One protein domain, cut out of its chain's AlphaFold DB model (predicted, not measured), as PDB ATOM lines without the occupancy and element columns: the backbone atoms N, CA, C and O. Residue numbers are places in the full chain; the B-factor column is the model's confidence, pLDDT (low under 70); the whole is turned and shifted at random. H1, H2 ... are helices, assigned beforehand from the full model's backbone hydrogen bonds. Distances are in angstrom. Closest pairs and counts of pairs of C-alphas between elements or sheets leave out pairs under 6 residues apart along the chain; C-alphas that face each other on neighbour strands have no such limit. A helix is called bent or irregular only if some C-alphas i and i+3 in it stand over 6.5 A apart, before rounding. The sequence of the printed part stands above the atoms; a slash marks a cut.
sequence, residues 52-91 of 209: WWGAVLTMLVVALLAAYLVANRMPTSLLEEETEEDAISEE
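What this domain is: This is residues 52 to 91 of the 209 residues of an uncharacterized protein of Bacillus sp. M4U3P1 (UniProt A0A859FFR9). Two helices, a longer and a shorter one, form a wide-open V, with a tight link of three residues at the corner and no other part between the arms. H1 makes the first arm and H2 the second, and nothing packs on either of them. The printed part has 40 residues with two named helices, H1 then H2, and no named strand; the class is all helix. The whole is extended, with a radius of gyration of the C-alphas of 16.4 A and spans of 48 by 22 by 5 A.

Where its parts are: Find C-alpha 52 at (-25.160, 27.530, 55.104); here H1 begins, residues 52 to 73, and it runs 31.6 A to C-alpha 73 at (-36.723, 15.734, 28.150). After the three residues Met 74, Pro 75 and Thr 76, look for C-alpha 77 at (-47.349, 13.578, 24.279). There H2 begins, residues 77 to 91, and it runs 22.5 A to C-alpha 91 at (-66.669, 12.568, 35.676).

How they stand to each other: Look along z: it falls from 55.104 to 28.150 between the end C-alphas of H1 and rises from 24.279 to 35.676 between those of H2. The two helices are apart, with no C-alpha of the one within 8 A of the other. Residues 52 to 91 stand free. In H1 every O i to N i+4 pair is within hydrogen-bond range; in H2 8 of 11 are. Neither helix is bent or irregular.

The domain as a whole: The C-alphas of Trp 52 and Glu 91, the two farthest apart, are 48.2 A from each other. The printed part has no cut, and its one link, H1 to H2, is tight. Read the B-factor column for the model's confidence: the mean pLDDT of the printed part is 76.7, that of H1 91 and that of H2 58, and residues 75 to 91 are under 70.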
ATOM      1  N   TRP A  52     -24.016  28.451  55.152       89.62
ATOM      2  CA  TRP A  52     -25.160  27.530  55.104       89.62
ATOM      3  C   TRP A  52     -26.257  28.019  54.135       89.62
ATOM      4  O   TRP A  52     -26.694  27.260  53.270       89.62
ATOM      5  N   TRP A  53     -26.633  29.299  54.195       93.44
ATOM      6  CA  TRP A  53     -27.617  29.883  53.276       93.44
ATOM      7  C   TRP A  53     -27.194  29.823  51.805       93.44
ATOM      8  O   TRP A  53     -28.018  29.522  50.943       93.44
ATOM      9  N   GLY A  54     -25.913  30.062  51.514       91.25
ATOM     10  CA  GLY A  54     -25.373  29.928  50.164       91.25
ATOM     11  C   GLY A  54     -25.448  28.488  49.655       91.25
ATOM     12  O   GLY A  54     -25.886  28.270  48.529       91.25
ATOM     13  N   ALA A  55     -25.116  27.506  50.499       84.75
ATOM     14  CA  ALA A  55     -25.209  26.092  50.145       84.75
ATOM     15  C   ALA A  55     -26.658  25.667  49.830       84.75
ATOM     16  O   ALA A  55     -26.905  25.028  48.803       84.75
ATOM     17  N   VAL A  56     -27.632  26.089  50.647       88.25
ATOM     18  CA  VAL A  56     -29.063  25.815  50.411       88.25
ATOM     19  C   VAL A  56     -29.540  26.441  49.100       88.25
ATOM     20  O   VAL A  56     -30.187  25.766  48.302       88.25
ATOM     21  N   LEU A  57     -29.176  27.699  48.831       94.38
ATOM     22  CA  LEU A  57     -29.519  28.365  47.572       94.38
ATOM     23  C   LEU A  57     -28.909  27.655  46.360       94.38
ATOM     24  O   LEU A  57     -29.601  27.447  45.368       94.38
ATOM     25  N   THR A  58     -27.643  27.233  46.432       88.81
ATOM     26  CA  THR A  58     -27.028  26.472  45.335       88.81
ATOM     27  C   THR A  58     -27.722  25.133  45.102       88.81
ATOM     28  O   THR A  58     -27.948  24.767  43.952       88.81
ATOM     29  N   MET A  59     -28.132  24.439  46.168       85.50
ATOM     30  CA  MET A  59     -28.903  23.200  46.056       85.50
ATOM     31  C   MET A  59     -30.263  23.415  45.408       85.50
ATOM     32  O   MET A  59     -30.644  22.649  44.526       85.50
ATOM     33  N   LEU A  60     -30.963  24.483  45.789       93.81
ATOM     34  CA  LEU A  60     -32.236  24.853  45.182       93.81
ATOM     35  C   LEU A  60     -32.078  25.116  43.679       93.81
ATOM     36  O   LEU A  60     -32.866  24.619  42.879       93.81
ATOM     37  N   VAL A  61     -31.033  25.846  43.280       94.69
ATOM     38  CA  VAL A  61     -30.751  26.128  41.865       94.69
ATOM     39  C   VAL A  61     -30.439  24.846  41.091       94.69
ATOM     40  O   VAL A  61     -30.953  24.666  39.989       94.69
ATOM     41  N   VAL A  62     -29.644  23.931  41.657       89.31
ATOM     42  CA  VAL A  62     -29.348  22.630  41.033       89.31
ATOM     43  C   VAL A  62     -30.613  21.778  40.903       89.31
ATOM     44  O   VAL A  62     -30.822  21.173  39.854       89.31
ATOM     45  N   ALA A  63     -31.481  21.765  41.918       89.50
ATOM     46  CA  ALA A  63     -32.753  21.049  41.878       89.50
ATOM     47  C   ALA A  63     -33.692  21.612  40.800       89.50
ATOM     48  O   ALA A  63     -34.259  20.845  40.025       89.50
ATOM     49  N   LEU A  64     -33.798  22.941  40.690       95.69
ATOM     50  CA  LEU A  64     -34.578  23.598  39.639       95.69
ATOM     51  C   LEU A  64     -34.016  23.311  38.243       95.69
ATOM     52  O   LEU A  64     -34.781  23.039  37.323       95.69
ATOM     53  N   LEU A  65     -32.689  23.315  38.079       94.31
ATOM     54  CA  LEU A  65     -32.031  22.931  36.826       94.31
ATOM     55  C   LEU A  65     -32.304  21.470  36.464       94.31
ATOM     56  O   LEU A  65     -32.600  21.176  35.309       94.31
ATOM     57  N   ALA A  66     -32.224  20.560  37.433       88.31
ATOM     58  CA  ALA A  66     -32.533  19.155  37.221       88.31
ATOM     59  C   ALA A  66     -34.003  18.969  36.822       88.31
ATOM     60  O   ALA A  66     -34.274  18.318  35.818       88.31
ATOM     61  N   ALA A  67     -34.935  19.600  37.539       90.31
ATOM     62  CA  ALA A  67     -36.359  19.580  37.213       90.31
ATOM     63  C   ALA A  67     -36.630  20.153  35.815       90.31
ATOM     64  O   ALA A  67     -37.351  19.544  35.032       90.31
ATOM     65  N   TYR A  68     -35.988  21.269  35.463       94.25
ATOM     66  CA  TYR A  68     -36.085  21.868  34.134       94.25
ATOM     67  C   TYR A  68     -35.568  20.929  33.035       94.25
ATOM     68  O   TYR A  68     -36.216  20.766  32.003       94.25
ATOM     69  N   LEU A  69     -34.426  20.271  33.254       91.50
ATOM     70  CA  LEU A  69     -33.882  19.295  32.308       91.50
ATOM     71  C   LEU A  69     -34.790  18.075  32.157       91.50
ATOM     72  O   LEU A  69     -34.955  17.589  31.043       91.50
ATOM     73  N   VAL A  70     -35.374  17.590  33.253       86.94
ATOM     74  CA  VAL A  70     -36.317  16.466  33.240       86.94
ATOM     75  C   VAL A  70     -37.588  16.850  32.483       86.94
ATOM     76  O   VAL A  70     -37.958  16.144  31.546       86.94
ATOM     77  N   ALA A  71     -38.186  17.998  32.806       87.44
ATOM     78  CA  ALA A  71     -39.379  18.514  32.140       87.44
ATOM     79  C   ALA A  71     -39.160  18.710  30.634       87.44
ATOM     80  O   ALA A  71     -40.004  18.339  29.830       87.44
ATOM     81  N   ASN A  72     -37.992  19.221  30.232       91.75
ATOM     82  CA  ASN A  72     -37.673  19.427  28.820       91.75
ATOM     83  C   ASN A  72     -37.343  18.125  28.064       91.75
ATOM     84  O   ASN A  72     -37.284  18.123  26.836       91.75
ATOM     85  N   ARG A  73     -37.068  17.021  28.772       87.44
ATOM     86  CA  ARG A  73     -36.723  15.734  28.150       87.44
ATOM     87  C   ARG A  73     -37.904  14.772  28.058       87.44
ATOM     88  O   ARG A  73     -37.827  13.823  27.279       87.44
ATOM     89  N   MET A  74     -38.963  14.990  28.835       77.00
ATOM     90  CA  MET A  74     -40.184  14.200  28.730       77.00
ATOM     91  C   MET A  74     -40.997  14.683  27.520       77.00
ATOM     92  O   MET A  74     -41.305  15.872  27.433       77.00
ATOM     93  N   PRO A  75     -41.318  13.804  26.553       66.12
ATOM     94  CA  PRO A  75     -42.216  14.167  25.470       66.12
ATOM     95  C   PRO A  75     -43.596  14.438  26.074       66.12
ATOM     96  O   PRO A  75     -44.211  13.545  26.651       66.12
ATOM     97  N   THR A  76     -44.082  15.671  25.932       67.19
ATOM     98  CA  THR A  76     -45.399  16.112  26.423       67.19
ATOM     99  C   THR A  76     -46.559  15.260  25.907       67.19
ATOM    100  O   THR A  76     -47.610  15.240  26.530       67.19
ATOM    101  N   SER A  77     -46.352  14.497  24.830       62.28
ATOM    102  CA  SER A  77     -47.349  13.578  24.279       62.28
ATOM    103  C   SER A  77     -47.726  12.419  25.207       62.28
ATOM    104  O   SER A  77     -48.800  11.872  25.034       62.28
ATOM    105  N   LEU A  78     -46.868  12.021  26.159       57.97
ATOM    106  CA  LEU A  78     -47.226  10.983  27.141       57.97
ATOM    107  C   LEU A  78     -48.065  11.530  28.302       57.97
ATOM    108  O   LEU A  78     -48.802  10.776  28.915       57.97
ATOM    109  N   LEU A  79     -47.964  12.831  28.590       58.34
ATOM    110  CA  LEU A  79     -48.770  13.470  29.632       58.34
ATOM    111  C   LEU A  79     -50.201  13.739  29.151       58.34
ATOM    112  O   LEU A  79     -51.126  13.611  29.940       58.34
ATOM    113  N   GLU A  80     -50.405  14.073  27.873       59.38
ATOM    114  CA  GLU A  80     -51.757  14.276  27.319       59.38
ATOM    115  C   GLU A  80     -52.613  12.997  27.359       59.38
ATOM    116  O   GLU A  80     -53.784  13.081  27.709       59.38
ATOM    117  N   GLU A  81     -52.037  11.817  27.100       57.88
ATOM    118  CA  GLU A  81     -52.777  10.540  27.134       57.88
ATOM    119  C   GLU A  81     -53.200  10.138  28.561       57.88
ATOM    120  O   GLU A  81     -54.313   9.663  28.762       57.88
ATOM    121  N   GLU A  82     -52.356  10.384  29.569       57.06
ATOM    122  CA  GLU A  82     -52.649  10.026  30.968       57.06
ATOM    123  C   GLU A  82     -53.658  10.998  31.617       57.06
ATOM    124  O   GLU A  82     -54.482  10.599  32.436       57.06
ATOM    125  N   THR A  83     -53.656  12.273  31.204       56.38
ATOM    126  CA  THR A  83     -54.591  13.273  31.756       56.38
ATOM    127  C   THR A  83     -56.013  13.115  31.202       56.38
ATOM    128  O   THR A  83     -56.975  13.496  31.867       56.38
ATOM    129  N   GLU A  84     -56.170  12.562  29.995       56.09
ATOM    130  CA  GLU A  84     -57.495  12.277  29.429       56.09
ATOM    131  C   GLU A  84     -58.160  11.065  30.103       56.09
ATOM    132  O   GLU A  84     -59.369  11.095  30.323       56.09
ATOM    133  N   GLU A  85     -57.407  10.036  30.508       57.62
ATOM    134  CA  GLU A  85     -57.977   8.869  31.204       57.62
ATOM    135  C   GLU A  85     -58.429   9.192  32.642       57.62
ATOM    136  O   GLU A  85     -59.511   8.757  33.053       57.62
ATOM    137  N   ASP A  86     -57.679  10.014  33.383       57.25
ATOM    138  CA  ASP A  86     -58.070  10.431  34.739       57.25
ATOM    139  C   ASP A  86     -59.267  11.403  34.737       57.25
ATOM    140  O   ASP A  86     -60.147  11.305  35.597       57.25
ATOM    141  N   ALA A  87     -59.375  12.286  33.736       58.78
ATOM    142  CA  ALA A  87     -60.508  13.209  33.621       58.78
ATOM    143  C   ALA A  87     -61.842  12.492  33.329       58.78
ATOM    144  O   ALA A  87     -62.896  12.935  33.785       58.78
ATOM    145  N   ILE A  88     -61.814  11.365  32.607       57.03
ATOM    146  CA  ILE A  88     -63.017  10.565  32.314       57.03
ATOM    147  C   ILE A  88     -63.440   9.734  33.543       57.03
ATOM    148  O   ILE A  88     -64.629   9.491  33.750       57.03
ATOM    149  N   SER A  89     -62.485   9.328  34.384       57.00
ATOM    150  CA  SER A  89     -62.741   8.593  35.630       57.00
ATOM    151  C   SER A  89     -63.405   9.473  36.703       57.00
ATOM    152  O   SER A  89     -64.345   9.042  37.374       57.00
ATOM    153  N   GLU A  90     -62.985  10.737  36.822       56.84
ATOM    154  CA  GLU A  90     -63.547  11.682  37.798       56.84
ATOM    155  C   GLU A  90     -64.980  12.131  37.432       56.84
ATOM    156  O   GLU A  90     -65.830  12.274  38.313       56.84
ATOM    157  N   GLU A  91     -65.304  12.256  36.138       55.47
ATOM    158  CA  GLU A  91     -66.669  12.568  35.676       55.47
ATOM    159  C   GLU A  91     -67.640  11.380  35.844       55.47
ATOM    160  O   GLU A  91     -68.828  11.580  36.106       55.47
TER     161      GLU A  91